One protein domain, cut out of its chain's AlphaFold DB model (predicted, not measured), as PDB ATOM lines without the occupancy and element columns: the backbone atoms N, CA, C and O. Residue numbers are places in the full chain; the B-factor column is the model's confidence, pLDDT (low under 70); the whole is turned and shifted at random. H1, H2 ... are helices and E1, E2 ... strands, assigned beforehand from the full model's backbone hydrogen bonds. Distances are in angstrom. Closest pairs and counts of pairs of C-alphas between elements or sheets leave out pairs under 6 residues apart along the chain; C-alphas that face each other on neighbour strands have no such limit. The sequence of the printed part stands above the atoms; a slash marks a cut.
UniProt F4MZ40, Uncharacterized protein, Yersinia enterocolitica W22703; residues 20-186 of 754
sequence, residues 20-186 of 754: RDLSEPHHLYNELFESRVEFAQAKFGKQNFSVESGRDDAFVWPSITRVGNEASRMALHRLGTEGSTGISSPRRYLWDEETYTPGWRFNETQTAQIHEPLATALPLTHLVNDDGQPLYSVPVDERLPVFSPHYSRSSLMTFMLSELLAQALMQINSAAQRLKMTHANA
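Overview. This is residues 20 to 186 of the 754 residues of an uncharacterized protein of Yersinia enterocolitica W22703 (UniProt F4MZ40). What is seen first? There is little regular structure: long H4 packs on E2 of a two-stranded sheet, H2 packs on E1, and loops make most of the rest. What is it made of? The 167 printed residues include E1 H1 E2 H2 H3 H4 H5, mostly helix, with 48 residues in named elements; it is compact, radius of gyration of the C-alphas 16.9 A, spans 49 by 38 by 36 A.

Along the chain. Where are the elements? E1 is residues 37 to 39, from C-alpha 37 at (44.289, 20.414, 9.265); H1 is 47 to 52, E2 65 to 67, H2 68 to 76, H3 90 to 93, H4 155 to 173, and H5 175 to 178, ending at C-alpha 178 at (51.976, 44.900, -2.907). Which is longest? H4, 27.5 A from first to last C-alpha.

Arrangement. How do the strands pair? E1 and E2 are antiparallel at 151 degrees; N 66 and O 38 are 2.8 A apart, within hydrogen-bond range. What is near them? The closest C-alphas of E1 and H2 are Glu 38 and Ala 71, 5.2 A; of E2 and H4, Thr 65 and Phe 159, 6.3 A. And the other helices? H3 touches H4 residues 156 to 160 alone, closest C-alphas Pro 90 and Met 157, 5.0 A; H5 is close to H4 but not clearly touching, closest C-alphas Gln 171 and Gln 177, 6.4 A; H1 touches no helix. Are the O i to N i+4 pairs within hydrogen-bond range? Every one is in H1 and H2, and 14 of 15 in H4; H3 and H5 are too short for one.

Size, cuts and confidence. How large is it? The C-alphas farthest apart, Ile 114 and Thr 182, are 51.9 A apart; the printed part has no cut. Which links are long? H1 to E2, H2 to H3, and H3 to H4 with 61 residues. Where is pLDDT under 70? At residues 56, 81 and 109 to 115.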
ATOM      1  N   ARG A  20      52.333  30.789   4.615       94.56
ATOM      2  CA  ARG A  20      53.418  30.985   5.579       94.56
ATOM      3  C   ARG A  20      53.254  30.009   6.738       94.56
ATOM      4  O   ARG A  20      52.181  29.980   7.334       94.56
ATOM      5  N   ASP A  21      54.321  29.285   7.077       95.06
ATOM      6  CA  ASP A  21      54.369  28.484   8.307       95.06
ATOM      7  C   ASP A  21      54.439  29.439   9.501       95.06
ATOM      8  O   ASP A  21      55.407  30.182   9.650       95.06
ATOM      9  N   LEU A  22      53.398  29.495  10.325       92.94
ATOM     10  CA  LEU A  22      53.353  30.436  11.447       92.94
ATOM     11  C   LEU A  22      54.202  29.973  12.632       92.94
ATOM     12  O   LEU A  22      54.565  30.798  13.472       92.94
ATOM     13  N   SER A  23      54.539  28.686  12.693       90.62
ATOM     14  CA  SER A  23      55.488  28.139  13.665       90.62
ATOM     15  C   SER A  23      56.935  28.407  13.244       90.62
ATOM     16  O   SER A  23      57.797  28.627  14.093       90.62
ATOM     17  N   GLU A  24      57.195  28.458  11.936       92.38
ATOM     18  CA  GLU A  24      58.498  28.766  11.345       92.38
ATOM     19  C   GLU A  24      58.382  29.865  10.263       92.38
ATOM     20  O   GLU A  24      58.558  29.592   9.075       92.38
ATOM     21  N   PRO A  25      58.164  31.148  10.637       89.88
ATOM     22  CA  PRO A  25      57.746  32.221   9.712       89.88
ATOM     23  C   PRO A  25      58.680  32.549   8.546       89.88
ATOM     24  O   PRO A  25      58.309  33.332   7.668       89.88
ATOM     25  N   HIS A  26      59.897  32.009   8.555       91.56
ATOM     26  CA  HIS A  26      60.869  32.128   7.474       91.56
ATOM     27  C   HIS A  26      60.593  31.151   6.320       91.56
ATOM     28  O   HIS A  26      61.078  31.384   5.214       91.56
ATOM     29  N   HIS A  27      59.782  30.114   6.545       94.75
ATOM     30  CA  HIS A  27      59.307  29.204   5.513       94.75
ATOM     31  C   HIS A  27      58.022  29.727   4.860       94.75
ATOM     32  O   HIS A  27      57.046  30.098   5.518       94.75
ATOM     33  N   LEU A  28      58.042  29.759   3.529       93.88
ATOM     34  CA  LEU A  28      56.938  30.189   2.684       93.88
ATOM     35  C   LEU A  28      56.773  29.171   1.562       93.88
ATOM     36  O   LEU A  28      57.726  28.905   0.833       93.88
ATOM     37  N   TYR A  29      55.568  28.632   1.420       94.50
ATOM     38  CA  TYR A  29      55.262  27.576   0.462       94.50
ATOM     39  C   TYR A  29      54.282  28.096  -0.586       94.50
ATOM     40  O   TYR A  29      53.234  28.631  -0.236       94.50
ATOM     41  N   ASN A  30      54.615  27.946  -1.866       89.06
ATOM     42  CA  ASN A  30      53.741  28.284  -2.998       89.06
ATOM     43  C   ASN A  30      53.290  27.046  -3.792       89.06
ATOM     44  O   ASN A  30      52.601  27.162  -4.800       89.06
ATOM     45  N   GLU A  31      53.689  25.858  -3.346       86.94
ATOM     46  CA  GLU A  31      53.305  24.592  -3.956       86.94
ATOM     47  C   GLU A  31      51.854  24.226  -3.614       86.94
ATOM     48  O   GLU A  31      51.276  24.697  -2.631       86.94
ATOM     49  N   LEU A  32      51.261  23.338  -4.417       89.06
ATOM     50  CA  LEU A  32      49.999  22.697  -4.053       89.06
ATOM     51  C   LEU A  32      50.186  21.885  -2.770       89.06
ATOM     52  O   LEU A  32      51.172  21.169  -2.618       89.06
ATOM     53  N   PHE A  33      49.214  21.968  -1.870       91.69
ATOM     54  CA  PHE A  33      49.340  21.461  -0.509       91.69
ATOM     55  C   PHE A  33      48.179  20.534  -0.129       91.69
ATOM     56  O   PHE A  33      47.084  20.602  -0.693       91.69
ATOM     57  N   GLU A  34      48.422  19.646   0.837       89.19
ATOM     58  CA  GLU A  34      47.404  18.733   1.361       89.19
ATOM     59  C   GLU A  34      46.294  19.497   2.101       89.19
ATOM     60  O   GLU A  34      46.547  20.477   2.799       89.19
ATOM     61  N   SER A  35      45.055  18.999   2.034       92.44
ATOM     62  CA  SER A  35      43.912  19.548   2.790       92.44
ATOM     63  C   SER A  35      43.924  19.194   4.283       92.44
ATOM     64  O   SER A  35      42.895  19.297   4.952       92.44
ATOM     65  N   ARG A  36      45.068  18.749   4.802       95.25
ATOM     66  CA  ARG A  36      45.243  18.378   6.201       95.25
ATOM     67  C   ARG A  36      45.097  19.600   7.091       95.25
ATOM     68  O   ARG A  36      45.613  20.671   6.768       95.25
ATOM     69  N   VAL A  37      44.439  19.400   8.227       96.81
ATOM     70  CA  VAL A  37      44.289  20.414   9.265       96.81
ATOM     71  C   VAL A  37      44.815  19.885  10.592       96.81
ATOM     72  O   VAL A  37      44.518  18.752  10.961       96.81
ATOM     73  N   GLU A  38      45.570  20.713  11.305       96.38
ATOM     74  CA  GLU A  38      45.994  20.471  12.689       96.38
ATOM     75  C   GLU A  38      45.644  21.705  13.529       96.38
ATOM     76  O   GLU A  38      45.834  22.838  13.086       96.38
ATOM     77  N   PHE A  39      45.120  21.516  14.736       96.12
ATOM     78  CA  PHE A  39      44.886  22.601  15.680       96.12
ATOM     79  C   PHE A  39      46.226  23.113  16.205       96.12
ATOM     80  O   PHE A  39      46.979  22.367  16.824       96.12
ATOM     81  N   ALA A  40      46.505  24.401  16.015       93.75
ATOM     82  CA  ALA A  40      47.664  25.067  16.602       93.75
ATOM     83  C   ALA A  40      47.421  26.578  16.730       93.75
ATOM     84  O   ALA A  40      46.911  27.239  15.818       93.75
ATOM     85  N   GLN A  41      47.826  27.153  17.864       89.56
ATOM     86  CA  GLN A  41      47.693  28.587  18.110       89.56
ATOM     87  C   GLN A  41      48.825  29.377  17.441       89.56
ATOM     88  O   GLN A  41      49.982  28.959  17.439       89.56
ATOM     89  N   ALA A  42      48.503  30.532  16.845       89.44
ATOM     90  CA  ALA A  42      49.521  31.426  16.283       89.44
ATOM     91  C   ALA A  42      50.215  32.192  17.407       89.44
ATOM     92  O   ALA A  42      49.548  32.742  18.283       89.44
ATOM     93  N   LYS A  43      51.551  32.228  17.393       85.88
ATOM     94  CA  LYS A  43      52.359  32.901  18.417       85.88
ATOM     95  C   LYS A  43      53.252  33.944  17.749       85.88
ATOM     96  O   LYS A  43      54.139  33.599  16.979       85.88
ATOM     97  N   PHE A  44      53.051  35.221  18.078       86.19
ATOM     98  CA  PHE A  44      53.824  36.352  17.535       86.19
ATOM     99  C   PHE A  44      54.817  36.935  18.553       86.19
ATOM    100  O   PHE A  44      55.090  38.132  18.573       86.19
ATOM    101  N   GLY A  45      55.355  36.080  19.426       81.56
ATOM    102  CA  GLY A  45      56.215  36.471  20.542       81.56
ATOM    103  C   GLY A  45      55.519  36.313  21.892       81.56
ATOM    104  O   GLY A  45      54.583  35.528  22.037       81.56
ATOM    105  N   LYS A  46      56.014  37.020  22.912       81.50
ATOM    106  CA  LYS A  46      55.464  36.921  24.267       81.50
ATOM    107  C   LYS A  46      54.222  37.799  24.412       81.50
ATOM    108  O   LYS A  46      54.289  39.002  24.169       81.50
ATOM    109  N   GLN A  47      53.122  37.213  24.883       74.62
ATOM    110  CA  GLN A  47      51.835  37.908  25.015       74.62
ATOM    111  C   GLN A  47      51.895  39.131  25.947       74.62
ATOM    112  O   GLN A  47      51.180  40.104  25.723       74.62
ATOM    113  N   ASN A  48      52.775  39.128  26.958       80.81
ATOM    114  CA  ASN A  48      52.917  40.255  27.886       80.81
ATOM    115  C   ASN A  48      53.323  41.556  27.178       80.81
ATOM    116  O   ASN A  48      52.898  42.620  27.610       80.81
ATOM    117  N   PHE A  49      54.057  41.489  26.061       83.56
ATOM    118  CA  PHE A  49      54.393  42.684  25.281       83.56
ATOM    119  C   PHE A  49      53.171  43.321  24.610       83.56
ATOM    120  O   PHE A  49      53.141  44.537  24.432       83.56
ATOM    121  N   SER A  50      52.147  42.528  24.276       79.50
ATOM    122  CA  SER A  50      50.867  43.058  23.797       79.50
ATOM    123  C   SER A  50      50.206  43.886  24.900       79.50
ATOM    124  O   SER A  50      49.939  45.072  24.713       79.50
ATOM    125  N   VAL A  51      50.063  43.299  26.090       78.12
ATOM    126  CA  VAL A  51      49.455  43.948  27.262       78.12
ATOM    127  C   VAL A  51      50.221  45.217  27.661       78.12
ATOM    128  O   VAL A  51      49.620  46.269  27.860       78.12
ATOM    129  N   GLU A  52      51.557  45.164  27.701       84.06
ATOM    130  CA  GLU A  52      52.419  46.323  27.990       84.06
ATOM    131  C   GLU A  52      52.246  47.468  26.975       84.06
ATOM    132  O   GLU A  52      52.430  48.633  27.326       84.06
ATOM    133  N   SER A  53      51.855  47.164  25.731       83.25
ATOM    134  CA  SER A  53      51.570  48.176  24.704       83.25
ATOM    135  C   SER A  53      50.211  48.876  24.873       83.25
ATOM    136  O   SER A  53      49.908  49.810  24.127       83.25
ATOM    137  N   GLY A  54      49.384  48.434  25.829       82.62
ATOM    138  CA  GLY A  54      48.011  48.913  26.029       82.62
ATOM    139  C   GLY A  54      47.008  48.376  25.002       82.62
ATOM    140  O   GLY A  54      45.891  48.882  24.917       82.62
ATOM    141  N   ARG A  55      47.411  47.381  24.203       76.44
ATOM    142  CA  ARG A  55      46.555  46.647  23.266       76.44
ATOM    143  C   ARG A  55      46.582  45.178  23.656       76.44
ATOM    144  O   ARG A  55      47.556  44.483  23.368       76.44
ATOM    145  N   ASP A  56      45.527  44.696  24.296       69.06
ATOM    146  CA  ASP A  56      45.447  43.298  24.744       69.06
ATOM    147  C   ASP A  56      45.518  42.291  23.573       69.06
ATOM    148  O   ASP A  56      45.871  41.126  23.761       69.06
ATOM    149  N   ASP A  57      45.280  42.776  22.352       71.50
ATOM    150  CA  ASP A  57      45.208  42.057  21.085       71.50
ATOM    151  C   ASP A  57      46.049  42.725  19.971       71.50
ATOM    152  O   ASP A  57      45.642  42.819  18.816       71.50
ATOM    153  N   ALA A  58      47.265  43.189  20.283       78.44
ATOM    154  CA  ALA A  58      48.143  43.859  19.313       78.44
ATOM    155  C   ALA A  58      48.426  43.012  18.055       78.44
ATOM    156  O   ALA A  58      48.651  43.568  16.977       78.44
ATOM    157  N   PHE A  59      48.405  41.683  18.197       84.00
ATOM    158  CA  PHE A  59      48.513  40.721  17.105       84.00
ATOM    159  C   PHE A  59      47.383  39.696  17.205       84.00
ATOM    160  O   PHE A  59      47.367  38.871  18.117       84.00
ATOM    161  N   VAL A  60      46.463  39.727  16.240       87.44
ATOM    162  CA  VAL A  60      45.356  38.770  16.126       87.44
ATOM    163  C   VAL A  60      45.542  37.935  14.871       87.44
ATOM    164  O   VAL A  60      45.732  38.472  13.779       87.44
ATOM    165  N   TRP A  61      45.446  36.615  15.027       94.12
ATOM    166  CA  TRP A  61      45.271  35.691  13.914       94.12
ATOM    167  C   TRP A  61      43.889  35.036  14.035       94.12
ATOM    168  O   TRP A  61      43.617  34.410  15.060       94.12
ATOM    169  N   PRO A  62      42.993  35.181  13.044       95.19
ATOM    170  CA  PRO A  62      41.586  34.796  13.168       95.19
ATOM    171  C   PRO A  62      41.352  33.292  12.915       95.19
ATOM    172  O   PRO A  62      40.367  32.896  12.294       95.19
ATOM    173  N   SER A  63      42.281  32.445  13.357       95.25
ATOM    174  CA  SER A  63      42.273  30.996  13.154       95.25
ATOM    175  C   SER A  63      43.045  30.292  14.273       95.25
ATOM    176  O   SER A  63      44.054  30.794  14.772       95.25
ATOM    177  N   ILE A  64      42.574  29.102  14.643       95.38
ATOM    178  CA  ILE A  64      43.194  28.223  15.648       95.38
ATOM    179  C   ILE A  64      43.732  26.925  15.026       95.38
ATOM    180  O   ILE A  64      44.065  25.976  15.734       95.38
ATOM    181  N   THR A  65      43.797  26.869  13.696       96.44
ATOM    182  CA  THR A  65      44.238  25.703  12.924       96.44
ATOM    183  C   THR A  65      45.347  26.065  11.947       96.44
ATOM    184  O   THR A  65      45.526  27.232  11.607       96.44
ATOM    185  N   ARG A  66      46.075  25.059  11.467       96.38
ATOM    186  CA  ARG A  66      47.078  25.147  10.401       96.38
ATOM    187  C   ARG A  66      46.748  24.219   9.266       96.38
ATOM    188  O   ARG A  66      46.044  23.231   9.453       96.38
ATOM    189  N   VAL A  67      47.290  24.548   8.099       96.44
ATOM    190  CA  VAL A  67      47.062  23.838   6.841       96.44
ATOM    191  C   VAL A  67      48.371  23.671   6.071       96.44
ATOM    192  O   VAL A  67      49.377  24.316   6.371       96.44
ATOM    193  N   GLY A  68      48.361  22.797   5.067       94.19
ATOM    194  CA  GLY A  68      49.495  22.575   4.175       94.19
ATOM    195  C   GLY A  68      50.724  21.991   4.873       94.19
ATOM    196  O   GLY A  68      50.605  21.067   5.683       94.19
ATOM    197  N   ASN A  69      51.916  22.488   4.532       94.19
ATOM    198  CA  ASN A  69      53.180  21.901   4.989       94.19
ATOM    199  C   ASN A  69      53.363  22.008   6.509       94.19
ATOM    200  O   ASN A  69      53.859  21.062   7.117       94.19
ATOM    201  N   GLU A  70      52.897  23.098   7.131       95.25
ATOM    202  CA  GLU A  70      52.929  23.265   8.592       95.25
ATOM    203  C   GLU A  70      52.101  22.169   9.282       95.25
ATOM    204  O   GLU A  70      52.616  21.448  10.136       95.25
ATOM    205  N   ALA A  71      50.850  21.967   8.851       95.44
ATOM    206  CA  ALA A  71      49.987  20.914   9.391       95.44
ATOM    207  C   ALA A  71      50.535  19.505   9.119       95.44
ATOM    208  O   ALA A  71      50.448  18.622   9.968       95.44
ATOM    209  N   SER A  72      51.128  19.286   7.945       93.25
ATOM    210  CA  SER A  72      51.729  17.997   7.580       93.25
ATOM    211  C   SER A  72      52.926  17.665   8.469       93.25
ATOM    212  O   SER A  72      53.005  16.560   9.004       93.25
ATOM    213  N   ARG A  73      53.810  18.641   8.704       92.44
ATOM    214  CA  ARG A  73      54.936  18.521   9.638       92.44
ATOM    215  C   ARG A  73      54.444  18.253  11.061       92.44
ATOM    216  O   ARG A  73      54.911  17.316  11.702       92.44
ATOM    217  N   MET A  74      53.468  19.024  11.544       91.88
ATOM    218  CA  MET A  74      52.866  18.833  12.872       91.88
ATOM    219  C   MET A  74      52.275  17.428  13.050       91.88
ATOM    220  O   MET A  74      52.507  16.787  14.072       91.88
ATOM    221  N   ALA A  75      51.553  16.919  12.050       91.56
ATOM    222  CA  ALA A  75      50.943  15.594  12.107       91.56
ATOM    223  C   ALA A  75      51.973  14.454  12.169       91.56
ATOM    224  O   ALA A  75      51.717  13.457  12.844       91.56
ATOM    225  N   LEU A  76      53.118  14.607  11.488       89.25
ATOM    226  CA  LEU A  76      54.218  13.632  11.473       89.25
ATOM    227  C   LEU A  76      55.033  13.612  12.772       89.25
ATOM    228  O   LEU A  76      55.635  12.593  13.096       89.25
ATOM    229  N   HIS A  77      55.047  14.710  13.530       85.12
ATOM    230  CA  HIS A  77      55.760  14.794  14.809       85.12
ATOM    231  C   HIS A  77      54.928  14.370  16.022       85.12
ATOM    232  O   HIS A  77      55.422  14.432  17.149       85.12
ATOM    233  N   ARG A  78      53.690  13.910  15.810       83.88
ATOM    234  CA  ARG A  78      52.868  13.349  16.882       83.88
ATOM    235  C   ARG A  78      53.527  12.090  17.442       83.88
ATOM    236  O   ARG A  78      53.912  11.172  16.719       83.88
ATOM    237  N   LEU A  79      53.618  12.047  18.759       75.25
ATOM    238  CA  LEU A  79      54.159  10.969  19.567       75.25
ATOM    239  C   LEU A  79      53.201   9.769  19.657       75.25
ATOM    240  O   LEU A  79      53.599   8.710  20.133       75.25
ATOM    241  N   GLY A  80      51.940   9.912  19.246       71.94
ATOM    242  CA  GLY A  80      50.933   8.850  19.303       71.94
ATOM    243  C   GLY A  80      50.322   8.658  20.695       71.94
ATOM    244  O   GLY A  80      49.616   7.681  20.921       71.94
ATOM    245  N   THR A  81      50.593   9.580  21.622       64.75
ATOM    246  CA  THR A  81      49.921   9.676  22.932       64.75
ATOM    247  C   THR A  81      48.963  10.862  23.007       64.75
ATOM    248  O   THR A  81      48.221  10.971  23.981       64.75
ATOM    249  N   GLU A  82      48.989  11.739  22.001       70.75
ATOM    250  CA  GLU A  82      48.134  12.916  21.947       70.75
ATOM    251  C   GLU A  82      46.669  12.539  21.721       70.75
ATOM    252  O   GLU A  82      46.352  11.546  21.057       70.75
ATOM    253  N   GLY A  83      45.769  13.401  22.200       78.44
ATOM    254  CA  GLY A  83      44.374  13.382  21.759       78.44
ATOM    255  C   GLY A  83      44.219  13.690  20.262       78.44
ATOM    256  O   GLY A  83      45.188  13.795  19.505       78.44
ATOM    257  N   SER A  84      42.979  13.850  19.806       88.50
ATOM    258  CA  SER A  84      42.711  14.232  18.419       88.50
ATOM    259  C   SER A  84      43.172  15.670  18.173       88.50
ATOM    260  O   SER A  84      42.598  16.614  18.715       88.50
ATOM    261  N   THR A  85      44.218  15.844  17.366       91.88
ATOM    262  CA  THR A  85      44.798  17.161  17.048       91.88
ATOM    263  C   THR A  85      44.430  17.676  15.663       91.88
ATOM    264  O   THR A  85      44.639  18.848  15.370       91.88
ATOM    265  N   GLY A  86      43.867  16.828  14.803       93.56
ATOM    266  CA  GLY A  86      43.625  17.164  13.407       93.56
ATOM    267  C   GLY A  86      43.058  16.004  12.597       93.56
ATOM    268  O   GLY A  86      42.867  14.902  13.118       93.56
ATOM    269  N   ILE A  87      42.788  16.261  11.316       94.56
ATOM    270  CA  ILE A  87      42.313  15.270  10.334       94.56
ATOM    271  C   ILE A  87      42.966  15.493   8.971       94.56
ATOM    272  O   ILE A  87      43.342  16.608   8.605       94.56
ATOM    273  N   SER A  88      43.068  14.419   8.190       93.81
ATOM    274  CA  SER A  88      43.705  14.410   6.871       93.81
ATOM    275  C   SER A  88      43.001  15.286   5.829       93.81
ATOM    276  O   SER A  88      43.664  15.854   4.966       93.81
ATOM    277  N   SER A  89      41.671  15.400   5.890       93.75
ATOM    278  CA  SER A  89      40.890  16.249   4.984       93.75
ATOM    279  C   SER A  89      39.476  16.500   5.527       93.75
ATOM    280  O   SER A  89      38.618  15.617   5.399       93.75
ATOM    281  N   PRO A  90      39.157  17.712   6.021       95.00
ATOM    282  CA  PRO A  90      37.807  18.061   6.476       95.00
ATOM    283  C   PRO A  90      36.714  17.876   5.413       95.00
ATOM    284  O   PRO A  90      35.602  17.473   5.742       95.00
ATOM    285  N   ARG A  91      37.039  18.037   4.118       93.12
ATOM    286  CA  ARG A  91      36.096  17.799   3.004       93.12
ATOM    287  C   ARG A  91      35.494  16.383   3.016       93.12
ATOM    288  O   ARG A  91      34.359  16.205   2.587       93.12
ATOM    289  N   ARG A  92      36.223  15.374   3.521       91.62
ATOM    290  CA  ARG A  92      35.751  13.972   3.600       91.62
ATOM    291  C   ARG A  92      34.686  13.766   4.681       91.62
ATOM    292  O   ARG A  92      33.964  12.774   4.631       91.62
ATOM    293  N   TYR A  93      34.595  14.695   5.631       94.56
ATOM    294  CA  TYR A  93      33.718  14.631   6.799       94.56
ATOM    295  C   TYR A  93      32.681  15.755   6.823       94.56
ATOM    296  O   TYR A  93      32.086  16.002   7.866       94.56
ATOM    297  N   LEU A  94      32.420  16.415   5.686       93.62
ATOM    298  CA  LEU A  94      31.347  17.412   5.588       93.62
ATOM    299  C   LEU A  94      30.011  16.854   6.091       93.62
ATOM    300  O   LEU A  94      29.288  17.564   6.780       93.62
ATOM    301  N   TRP A  95      29.733  15.579   5.807       91.50
ATOM    302  CA  TRP A  95      28.535  14.872   6.257       91.50
ATOM    303  C   TRP A  95      28.415  14.708   7.781       91.50
ATOM    304  O   TRP A  95      27.314  14.460   8.268       91.50
ATOM    305  N   ASP A  96      29.516  14.805   8.534       92.62
ATOM    306  CA  ASP A  96      29.526  14.511   9.966       92.62
ATOM    307  C   ASP A  96      29.444  15.776  10.819       92.62
ATOM    308  O   ASP A  96      30.448  16.343  11.258       92.62
ATOM    309  N   GLU A  97      28.208  16.215  11.033       92.25
ATOM    310  CA  GLU A  97      27.865  17.373  11.862       92.25
ATOM    311  C   GLU A  97      27.627  17.030  13.338       92.25
ATOM    312  O   GLU A  97      27.301  17.915  14.122       92.25
ATOM    313  N   GLU A  98      27.766  15.761  13.733       91.50
ATOM    314  CA  GLU A  98      27.593  15.364  15.132       91.50
ATOM    315  C   GLU A  98      28.795  15.788  15.991       91.50
ATOM    316  O   GLU A  98      29.936  15.851  15.522       91.50
ATOM    317  N   THR A  99      28.522  16.041  17.272       93.81
ATOM    318  CA  THR A  99      29.518  16.325  18.307       93.81
ATOM    319  C   THR A  99      30.611  15.260  18.316       93.81
ATOM    320  O   THR A  99      30.343  14.063  18.472       93.81
ATOM    321  N   TYR A 100      31.868  15.683  18.197       93.69
ATOM    322  CA  TYR A 100      33.001  14.768  18.245       93.69
ATOM    323  C   TYR A 100      33.411  14.519  19.699       93.69
ATOM    324  O   TYR A 100      34.230  15.237  20.270       93.69
ATOM    325  N   THR A 101      32.831  13.478  20.302       90.69
ATOM    326  CA  THR A 101      32.971  13.147  21.733       90.69
ATOM    327  C   THR A 101      34.410  13.079  22.265       90.69
ATOM    328  O   THR A 101      34.610  13.486  23.404       90.69
ATOM    329  N   PRO A 102      35.430  12.600  21.518       88.75
ATOM    330  CA  PRO A 102      36.805  12.609  22.029       88.75
ATOM    331  C   PRO A 102      37.371  14.013  22.308       88.75
ATOM    332  O   PRO A 102      38.296  14.140  23.111       88.75
ATOM    333  N   GLY A 103      36.823  15.049  21.664       92.38
ATOM    334  CA  GLY A 103      37.299  16.428  21.757       92.38
ATOM    335  C   GLY A 103      38.605  16.684  20.998       92.38
ATOM    336  O   GLY A 103      39.312  15.758  20.593       92.38
ATOM    337  N   TRP A 104      38.922  17.964  20.800       94.44
ATOM    338  CA  TRP A 104      40.101  18.419  20.061       94.44
ATOM    339  C   TRP A 104      41.156  19.048  20.965       94.44
ATOM    340  O   TRP A 104      40.855  19.763  21.926       94.44
ATOM    341  N   ARG A 105      42.420  18.800  20.631       92.81
ATOM    342  CA  ARG A 105      43.590  19.309  21.352       92.81
ATOM    343  C   ARG A 105      44.519  20.052  20.407       92.81
ATOM    344  O   ARG A 105      44.577  19.732  19.225       92.81
ATOM    345  N   PHE A 106      45.264  21.023  20.923       92.56
ATOM    346  CA  PHE A 106      46.326  21.652  20.146       92.56
ATOM    347  C   PHE A 106      47.509  20.697  19.958       92.56
ATOM    348  O   PHE A 106      47.912  19.994  20.880       92.56
ATOM    349  N   ASN A 107      48.103  20.715  18.770       88.12
ATOM    350  CA  ASN A 107      49.352  20.038  18.459       88.12
ATOM    351  C   ASN A 107      50.535  20.915  18.918       88.12
ATOM    352  O   ASN A 107      51.124  21.654  18.129       88.12
ATOM    353  N   GLU A 108      50.845  20.902  20.219       74.69
ATOM    354  CA  GLU A 108      52.019  21.593  20.771       74.69
ATOM    355  C   GLU A 108      53.110  20.592  21.165       74.69
ATOM    356  O   GLU A 108      53.056  19.965  22.217       74.69
ATOM    357  N   THR A 109      54.150  20.474  20.341       55.31
ATOM    358  CA  THR A 109      55.280  19.550  20.563       55.31
ATOM    359  C   THR A 109      56.345  20.063  21.543       55.31
ATOM    360  O   THR A 109      57.302  19.346  21.825       55.31
ATOM    361  N   GLN A 110      56.232  21.293  22.063       48.56
ATOM    362  CA  GLN A 110      57.360  21.994  22.705       48.56
ATOM    363  C   GLN A 110      57.165  22.398  24.175       48.56
ATOM    364  O   GLN A 110      58.052  23.032  24.749       48.56
ATOM    365  N   THR A 111      56.052  22.053  24.823       49.44
ATOM    366  CA  THR A 111      55.848  22.372  26.244       49.44
ATOM    367  C   THR A 111      56.061  21.141  27.121       49.44
ATOM    368  O   THR A 111      55.618  20.044  26.810       49.44
ATOM    369  N   ALA A 112      56.732  21.319  28.264       45.19
ATOM    370  CA  ALA A 112      56.934  20.287  29.291       45.19
ATOM    371  C   ALA A 112      55.631  19.908  30.040       45.19
ATOM    372  O   ALA A 112      55.668  19.510  31.205       45.19
ATOM    373  N   GLN A 113      54.471  20.114  29.412       53.75
ATOM    374  CA  GLN A 113      53.164  19.809  29.975       53.75
ATOM    375  C   GLN A 113      52.823  18.336  29.727       53.75
ATOM    376  O   GLN A 113      53.137  17.772  28.686       53.75
ATOM    377  N   ILE A 114      52.186  17.709  30.718       53.44
ATOM    378  CA  ILE A 114      51.868  16.270  30.720       53.44
ATOM    379  C   ILE A 114      50.733  15.934  29.730       53.44
ATOM    380  O   ILE A 114      50.633  14.796  29.277       53.44
ATOM    381  N   HIS A 115      49.893  16.914  29.380       63.94
ATOM    382  CA  HIS A 115      48.786  16.768  28.436       63.94
ATOM    383  C   HIS A 115      48.727  17.958  27.486       63.94
ATOM    384  O   HIS A 115      48.970  19.091  27.906       63.94
ATOM    385  N   GLU A 116      48.357  17.701  26.233       75.00
ATOM    386  CA  GLU A 116      48.155  18.769  25.260       75.00
ATOM    387  C   GLU A 116      46.960  19.643  25.681       75.00
ATOM    388  O   GLU A 116      45.946  19.110  26.156       75.00
ATOM    389  N   PRO A 117      47.037  20.974  25.517       87.94
ATOM    390  CA  PRO A 117      45.931  21.850  25.866       87.94
ATOM    391  C   PRO A 117      44.722  21.611  24.953       87.94
ATOM    392  O   PRO A 117      44.853  21.220  23.789       87.94
ATOM    393  N   LEU A 118      43.524  21.855  25.489       92.31
ATOM    394  CA  LEU A 118      42.283  21.848  24.713       92.31
ATOM    395  C   LEU A 118      42.379  22.869  23.575       92.31
ATOM    396  O   LEU A 118      42.949  23.941  23.767       92.31
ATOM    397  N   ALA A 119      41.807  22.544  22.413       94.56
ATOM    398  CA  ALA A 119      41.798  23.395  21.222       94.56
ATOM    399  C   ALA A 119      40.867  24.622  21.357       94.56
ATOM    400  O   ALA A 119      40.016  24.866  20.509       94.56
ATOM    401  N   THR A 120      41.014  25.393  22.434       94.06
ATOM    402  CA  THR A 120      40.265  26.617  22.715       94.06
ATOM    403  C   THR A 120      41.235  27.793  22.785       94.06
ATOM    404  O   THR A 120      42.098  27.870  23.657       94.06
ATOM    405  N   ALA A 121      41.124  28.726  21.839       91.75
ATOM    406  CA  ALA A 121      41.945  29.932  21.832       91.75
ATOM    407  C   ALA A 121      41.186  31.144  21.290       91.75
ATOM    408  O   ALA A 121      40.318  31.042  20.416       91.75
ATOM    409  N   LEU A 122      41.563  32.317  21.801       89.88
ATOM    410  CA  LEU A 122      41.122  33.589  21.246       89.88
ATOM    411  C   LEU A 122      41.610  33.739  19.796       89.88
ATOM    412  O   LEU A 122      42.706  33.274  19.474       89.88
ATOM    413  N   PRO A 123      40.834  34.418  18.936       90.75
ATOM    414  CA  PRO A 123      39.539  35.052  19.229       90.75
ATOM    415  C   PRO A 123      38.335  34.092  19.165       90.75
ATOM    416  O   PRO A 123      37.256  34.435  19.645       90.75
ATOM    417  N   LEU A 124      38.506  32.883  18.618       94.44
ATOM    418  CA  LEU A 124      37.394  31.973  18.329       94.44
ATOM    419  C   LEU A 124      36.680  31.439  19.572       94.44
ATOM    420  O   LEU A 124      35.489  31.162  19.479       94.44
ATOM    421  N   THR A 125      37.343  31.370  20.733       93.00
ATOM    422  CA  THR A 125      36.709  30.950  21.998       93.00
ATOM    423  C   THR A 125      35.386  31.672  22.276       93.00
ATOM    424  O   THR A 125      34.448  31.062  22.772       93.00
ATOM    425  N   HIS A 126      35.277  32.957  21.926       93.62
ATOM    426  CA  HIS A 126      34.063  33.750  22.160       93.62
ATOM    427  C   HIS A 126      33.117  33.811  20.955       93.62
ATOM    428  O   HIS A 126      32.150  34.565  20.978       93.62
ATOM    429  N   LEU A 127      33.409  33.077  19.883       96.38
ATOM    430  CA  LEU A 127      32.679  33.155  18.617       96.38
ATOM    431  C   LEU A 127      32.074  31.821  18.183       96.38
ATOM    432  O   LEU A 127      31.225  31.829  17.293       96.38
ATOM    433  N   VAL A 128      32.465  30.704  18.802       96.94
ATOM    434  CA  VAL A 128      31.902  29.371  18.539       96.94
ATOM    435  C   VAL A 128      31.476  28.667  19.827       96.94
ATOM    436  O   VAL A 128      32.019  28.959  20.893       96.94
ATOM    437  N   ASN A 129      30.523  27.739  19.719       96.12
ATOM    438  CA  ASN A 129      30.131  26.829  20.799       96.12
ATOM    439  C   ASN A 129      30.985  25.540  20.809       96.12
ATOM    440  O   ASN A 129      31.906  25.380  20.002       96.12
ATOM    441  N   ASP A 130      30.652  24.603  21.702       96.56
ATOM    442  CA  ASP A 130      31.338  23.309  21.860       96.56
ATOM    443  C   ASP A 130      31.335  22.435  20.590       96.56
ATOM    444  O   ASP A 130      32.302  21.712  20.358       96.56
ATOM    445  N   ASP A 131      30.321  22.546  19.726       94.69
ATOM    446  CA  ASP A 131      30.218  21.811  18.451       94.69
ATOM    447  C   ASP A 131      30.920  22.523  17.277       94.69
ATOM    448  O   ASP A 131      31.033  21.993  16.160       94.69
ATOM    449  N   GLY A 132      31.466  23.717  17.528       94.88
ATOM    450  CA  GLY A 132      32.172  24.537  16.545       94.88
ATOM    451  C   GLY A 132      31.222  25.338  15.656       94.88
ATOM    452  O   GLY A 132      31.633  25.841  14.612       94.88
ATOM    453  N   GLN A 133      29.954  25.455  16.056       94.25
ATOM    454  CA  GLN A 133      28.967  26.301  15.404       94.25
ATOM    455  C   GLN A 133      29.187  27.767  15.811       94.25
ATOM    456  O   GLN A 133      29.355  28.052  17.001       94.25
ATOM    457  N   PRO A 134      29.155  28.725  14.867       94.81
ATOM    458  CA  PRO A 134      29.272  30.138  15.208       94.81
ATOM    459  C   PRO A 134      28.116  30.641  16.078       94.81
ATOM    460  O   PRO A 134      26.949  30.485  15.714       94.81
ATOM    461  N   LEU A 135      28.425  31.340  17.173       95.06
ATOM    462  CA  LEU A 135      27.426  31.809  18.144       95.06
ATOM    463  C   LEU A 135      26.389  32.756  17.536       95.06
ATOM    464  O   LEU A 135      25.236  32.740  17.949       95.06
ATOM    465  N   TYR A 136      26.750  33.548  16.522       91.00
ATOM    466  CA  TYR A 136      25.789  34.447  15.870       91.00
ATOM    467  C   TYR A 136      24.613  33.694  15.221       91.00
ATOM    468  O   TYR A 136      23.547  34.279  15.045       91.00
ATOM    469  N   SER A 137      24.817  32.418  14.864       86.88
ATOM    470  CA  SER A 137      23.802  31.547  14.259       86.88
ATOM    471  C   SER A 137      22.931  30.821  15.291       86.88
ATOM    472  O   SER A 137      21.962  30.167  14.920       86.88
ATOM    473  N   VAL A 138      23.276  30.936  16.576       88.12
ATOM    474  CA  VAL A 138      22.586  30.301  17.701       88.12
ATOM    475  C   VAL A 138      21.621  31.316  18.340       88.12
ATOM    476  O   VAL A 138      21.961  32.511  18.412       88.12
ATOM    477  N   PRO A 139      20.426  30.888  18.800       86.94
ATOM    478  CA  PRO A 139      19.507  31.735  19.561       86.94
ATOM    479  C   PRO A 139      20.201  32.404  20.745       86.94
ATOM    480  O   PRO A 139      21.040  31.798  21.403       86.94
ATOM    481  N   VAL A 140      19.873  33.670  21.009       86.75
ATOM    482  CA  VAL A 140      20.591  34.512  21.987       86.75
ATOM    483  C   VAL A 140      20.648  33.881  23.383       86.75
ATOM    484  O   VAL A 140      21.662  34.007  24.064       86.75
ATOM    485  N   ASP A 141      19.589  33.191  23.794       90.12
ATOM    486  CA  ASP A 141      19.466  32.485  25.072       90.12
ATOM    487  C   ASP A 141      20.325  31.213  25.174       90.12
ATOM    488  O   ASP A 141      20.594  30.748  26.281       90.12
ATOM    489  N   GLU A 142      20.819  30.702  24.048       88.94
ATOM    490  CA  GLU A 142      21.644  29.492  23.954       88.94
ATOM    491  C   GLU A 142      23.099  29.779  23.556       88.94
ATOM    492  O   GLU A 142      23.906  28.857  23.414       88.94
ATOM    493  N   ARG A 143      23.464  31.056  23.368       90.38
ATOM    494  CA  ARG A 143      24.823  31.472  22.990       90.38
ATOM    495  C   ARG A 143      25.801  31.263  24.135       90.38
ATOM    496  O   ARG A 143      26.114  32.177  24.895       90.38
ATOM    497  N   LEU A 144      26.318  30.048  24.217       93.81
ATOM    498  CA  LEU A 144      27.378  29.677  25.133       93.81
ATOM    499  C   LEU A 144      28.700  29.535  24.371       93.81
ATOM    500  O   LEU A 144      28.763  28.732  23.437       93.81
ATOM    501  N   PRO A 145      29.748  30.299  24.740       95.12
ATOM    502  CA  PRO A 145      31.068  30.134  24.144       95.12
ATOM    503  C   PRO A 145      31.616  28.740  24.444       95.12
ATOM    504  O   PRO A 145      31.205  28.097  25.409       95.12
ATOM    505  N   VAL A 146      32.564  28.289  23.629       95.88
ATOM    506  CA  VAL A 146      33.183  26.977  23.812       95.88
ATOM    507  C   VAL A 146      33.837  26.855  25.192       95.88
ATOM    508  O   VAL A 146      34.723  27.628  25.568       95.88
ATOM    509  N   PHE A 147      33.429  25.824  25.921       93.00
ATOM    510  CA  PHE A 147      34.057  25.340  27.145       93.00
ATOM    511  C   PHE A 147      34.858  24.072  26.868       93.00
ATOM    512  O   PHE A 147      35.968  23.914  27.379       93.00
ATOM    513  N   SER A 148      34.300  23.181  26.045       94.12
ATOM    514  CA  SER A 148      34.910  21.910  25.671       94.12
ATOM    515  C   SER A 148      34.896  21.766  24.150       94.12
ATOM    516  O   SER A 148      33.820  21.698  23.562       94.12
ATOM    517  N   PRO A 149      36.061  21.705  23.481       95.56
ATOM    518  CA  PRO A 149      36.136  21.721  22.023       95.56
ATOM    519  C   PRO A 149      35.752  20.353  21.440       95.56
ATOM    520  O   PRO A 149      36.610  19.601  20.985       95.56
ATOM    521  N   HIS A 150      34.465  20.017  21.439       96.75
ATOM    522  CA  HIS A 150      33.898  18.812  20.820       96.75
ATOM    523  C   HIS A 150      33.432  19.066  19.383       96.75
ATOM    524  O   HIS A 150      32.471  18.461  18.905       96.75
ATOM    525  N   TYR A 151      34.139  19.966  18.698       97.56
ATOM    526  CA  TYR A 151      33.795  20.447  17.373       97.56
ATOM    527  C   TYR A 151      33.443  19.292  16.431       97.56
ATOM    528  O   TYR A 151      34.182  18.308  16.354       97.56
ATOM    529  N   SER A 152      32.327  19.381  15.710       96.56
ATOM    530  CA  SER A 152      32.003  18.358  14.711       96.56
ATOM    531  C   SER A 152      33.116  18.249  13.663       96.56
ATOM    532  O   SER A 152      33.793  19.225  13.333       96.56
ATOM    533  N   ARG A 153      33.319  17.065  13.074       95.75
ATOM    534  CA  ARG A 153      34.342  16.915  12.017       95.75
ATOM    535  C   ARG A 153      34.032  17.782  10.794       95.75
ATOM    536  O   ARG A 153      34.953  18.220  10.109       95.75
ATOM    537  N   SER A 154      32.756  18.081  10.556       96.25
ATOM    538  CA  SER A 154      32.312  19.035   9.541       96.25
ATOM    539  C   SER A 154      32.746  20.479   9.846       96.25
ATOM    540  O   SER A 154      33.165  21.182   8.924       96.25
ATOM    541  N   SER A 155      32.708  20.942  11.106       97.12
ATOM    542  CA  SER A 155      33.097  22.321  11.464       97.12
ATOM    543  C   SER A 155      34.606  22.579  11.373       97.12
ATOM    544  O   SER A 155      35.019  23.717  11.149       97.12
ATOM    545  N   LEU A 156      35.444  21.534  11.372       98.00
ATOM    546  CA  LEU A 156      36.866  21.668  11.021       98.00
ATOM    547  C   LEU A 156      37.072  22.215   9.600       98.00
ATOM    548  O   LEU A 156      38.096  22.846   9.339       98.00
ATOM    549  N   MET A 157      36.102  22.039   8.692       98.06
ATOM    550  CA  MET A 157      36.139  22.695   7.384       98.06
ATOM    551  C   MET A 157      36.036  24.217   7.523       98.06
ATOM    552  O   MET A 157      36.763  24.934   6.843       98.06
ATOM    553  N   THR A 158      35.187  24.718   8.425       98.25
ATOM    554  CA  THR A 158      35.094  26.154   8.728       98.25
ATOM    555  C   THR A 158      36.439  26.679   9.229       98.25
ATOM    556  O   THR A 158      36.919  27.690   8.727       98.25
ATOM    557  N   PHE A 159      37.103  25.973  10.151       98.25
ATOM    558  CA  PHE A 159      38.411  26.398  10.668       98.25
ATOM    559  C   PHE A 159      39.517  26.370   9.604       98.25
ATOM    560  O   PHE A 159      40.262  27.341   9.470       98.25
ATOM    561  N   MET A 160      39.569  25.317   8.781       98.25
ATOM    562  CA  MET A 160      40.494  25.234   7.647       98.25
ATOM    563  C   MET A 160      40.292  26.399   6.662       98.25
ATOM    564  O   MET A 160      41.261  27.010   6.210       98.25
ATOM    565  N   LEU A 161      39.039  26.727   6.331       98.31
ATOM    566  CA  LEU A 161      38.715  27.840   5.437       98.31
ATOM    567  C   LEU A 161      39.046  29.197   6.067       98.31
ATOM    568  O   LEU A 161      39.533  30.075   5.357       98.31
ATOM    569  N   SER A 162      38.855  29.363   7.380       98.38
ATOM    570  CA  SER A 162      39.284  30.562   8.112       98.38
ATOM    571  C   SER A 162      40.800  30.757   8.040       98.38
ATOM    572  O   SER A 162      41.251  31.875   7.800       98.38
ATOM    573  N   GLU A 163      41.589  29.684   8.173       98.06
ATOM    574  CA  GLU A 163      43.050  29.736   8.020       98.06
ATOM    575  C   GLU A 163      43.459  30.159   6.604       98.06
ATOM    576  O   GLU A 163      44.247  31.089   6.435       98.06
ATOM    577  N   LEU A 164      42.891  29.528   5.571       97.81
ATOM    578  CA  LEU A 164      43.191  29.879   4.177       97.81
ATOM    579  C   LEU A 164      42.789  31.321   3.846       97.81
ATOM    580  O   LEU A 164      43.521  32.029   3.150       97.81
ATOM    581  N   LEU A 165      41.651  31.774   4.370       98.00
ATOM    582  CA  LEU A 165      41.179  33.144   4.216       98.00
ATOM    583  C   LEU A 165      42.108  34.141   4.923       98.00
ATOM    584  O   LEU A 165      42.440  35.173   4.341       98.00
ATOM    585  N   ALA A 166      42.586  33.821   6.128       97.50
ATOM    586  CA  ALA A 166      43.559  34.634   6.854       97.50
ATOM    587  C   ALA A 166      44.893  34.750   6.095       97.50
ATOM    588  O   ALA A 166      45.393  35.862   5.897       97.50
ATOM    589  N   GLN A 167      45.424  33.631   5.588       97.31
ATOM    590  CA  GLN A 167      46.637  33.598   4.759       97.31
ATOM    591  C   GLN A 167      46.470  34.436   3.482       97.31
ATOM    592  O   GLN A 167      47.335  35.253   3.160       97.31
ATOM    593  N   ALA A 168      45.332  34.310   2.791       96.81
ATOM    594  CA  ALA A 168      45.042  35.087   1.588       96.81
ATOM    595  C   ALA A 168      44.951  36.595   1.883       96.81
ATOM    596  O   ALA A 168      45.603  37.394   1.209       96.81
ATOM    597  N   LEU A 169      44.192  36.997   2.909       96.69
ATOM    598  CA  LEU A 169      44.046  38.401   3.319       96.69
ATOM    599  C   LEU A 169      45.385  39.021   3.743       96.69
ATOM    600  O   LEU A 169      45.674  40.170   3.389       96.69
ATOM    601  N   MET A 170      46.216  38.253   4.456       95.62
ATOM    602  CA  MET A 170      47.581  38.641   4.795       95.62
ATOM    603  C   MET A 170      48.422  38.829   3.528       95.62
ATOM    604  O   MET A 170      49.066  39.868   3.375       95.62
ATOM    605  N   GLN A 171      48.423  37.857   2.610       95.69
ATOM    606  CA  GLN A 171      49.254  37.908   1.410       95.69
ATOM    607  C   GLN A 171      48.916  39.123   0.546       95.69
ATOM    608  O   GLN A 171      49.830  39.891   0.238       95.69
ATOM    609  N   ILE A 172      47.639  39.340   0.203       95.19
ATOM    610  CA  ILE A 172      47.226  40.432  -0.701       95.19
ATOM    611  C   ILE A 172      47.575  41.826  -0.153       95.19
ATOM    612  O   ILE A 172      47.759  42.765  -0.924       95.19
ATOM    613  N   ASN A 173      47.701  41.972   1.172       95.12
ATOM    614  CA  ASN A 173      48.060  43.234   1.829       95.12
ATOM    615  C   ASN A 173      49.511  43.286   2.340       95.12
ATOM    616  O   ASN A 173      49.967  44.336   2.812       95.12
ATOM    617  N   SER A 174      50.278  42.205   2.205       94.12
ATOM    618  CA  SER A 174      51.686  42.174   2.603       94.12
ATOM    619  C   SER A 174      52.519  43.163   1.782       94.12
ATOM    620  O   SER A 174      52.266  43.389   0.598       94.12
ATOM    621  N   ALA A 175      53.544  43.761   2.397       93.94
ATOM    622  CA  ALA A 175      54.447  44.670   1.684       93.94
ATOM    623  C   ALA A 175      55.129  43.968   0.496       93.94
ATOM    624  O   ALA A 175      55.195  44.523  -0.597       93.94
ATOM    625  N   ALA A 176      55.563  42.719   0.695       92.00
ATOM    626  CA  ALA A 176      56.215  41.913  -0.331       92.00
ATOM    627  C   ALA A 176      55.322  41.670  -1.557       92.00
ATOM    628  O   ALA A 176      55.821  41.710  -2.680       92.00
ATOM    629  N   GLN A 177      54.021  41.437  -1.359       92.81
ATOM    630  CA  GLN A 177      53.095  41.253  -2.473       92.81
ATOM    631  C   GLN A 177      52.756  42.583  -3.140       92.81
ATOM    632  O   GLN A 177      52.855  42.698  -4.357       92.81
ATOM    633  N   ARG A 178      52.400  43.608  -2.357       93.00
ATOM    634  CA  ARG A 178      51.976  44.900  -2.907       93.00
ATOM    635  C   ARG A 178      53.067  45.574  -3.737       93.00
ATOM    636  O   ARG A 178      52.754  46.140  -4.777       93.00
ATOM    637  N   LEU A 179      54.337  45.461  -3.337       94.12
ATOM    638  CA  LEU A 179      55.477  46.003  -4.091       94.12
ATOM    639  C   LEU A 179      55.699  45.332  -5.459       94.12
ATOM    640  O   LEU A 179      56.362  45.918  -6.306       94.12
ATOM    641  N   LYS A 180      55.154  44.129  -5.684       90.56
ATOM    642  CA  LYS A 180      55.199  43.443  -6.989       90.56
ATOM    643  C   LYS A 180      54.072  43.879  -7.930       90.56
ATOM    644  O   LYS A 180      54.107  43.534  -9.105       90.56
ATOM    645  N   MET A 181      53.061  44.576  -7.414       88.94
ATOM    646  CA  MET A 181      51.861  44.967  -8.152       88.94
ATOM    647  C   MET A 181      51.932  46.441  -8.570       88.94
ATOM    648  O   MET A 181      52.601  47.249  -7.926       88.94
ATOM    649  N   THR A 182      51.170  46.819  -9.599       86.50
ATOM    650  CA  THR A 182      51.169  48.175 -10.178       86.50
ATOM    651  C   THR A 182      50.880  49.272  -9.143       86.50
ATOM    652  O   THR A 182      51.551  50.302  -9.114       86.50
ATOM    653  N   HIS A 183      49.918  49.050  -8.242       88.25
ATOM    654  CA  HIS A 183      49.517  50.032  -7.228       88.25
ATOM    655  C   HIS A 183      50.039  49.665  -5.832       88.25
ATOM    656  O   HIS A 183      49.267  49.285  -4.953       88.25
ATOM    657  N   ALA A 184      51.346  49.761  -5.591       91.38
ATOM    658  CA  ALA A 184      51.959  49.299  -4.335       91.38
ATOM    659  C   ALA A 184      51.366  49.916  -3.048       91.38
ATOM    660  O   ALA A 184      51.253  49.240  -2.027       91.38
ATOM    661  N   ASN A 185      50.909  51.169  -3.099       92.50
ATOM    662  CA  ASN A 185      50.380  51.871  -1.924       92.50
ATOM    663  C   ASN A 185      48.885  51.625  -1.662       92.50
ATOM    664  O   ASN A 185      48.388  51.995  -0.600       92.50
ATOM    665  N   ALA A 186      48.158  50.999  -2.593       91.06
ATOM    666  CA  ALA A 186      46.726  50.756  -2.436       91.06
ATOM    667  C   ALA A 186      46.454  49.556  -1.501       91.06
ATOM    668  O   ALA A 186      47.116  48.520  -1.623       91.06
TER     669      ALA A 186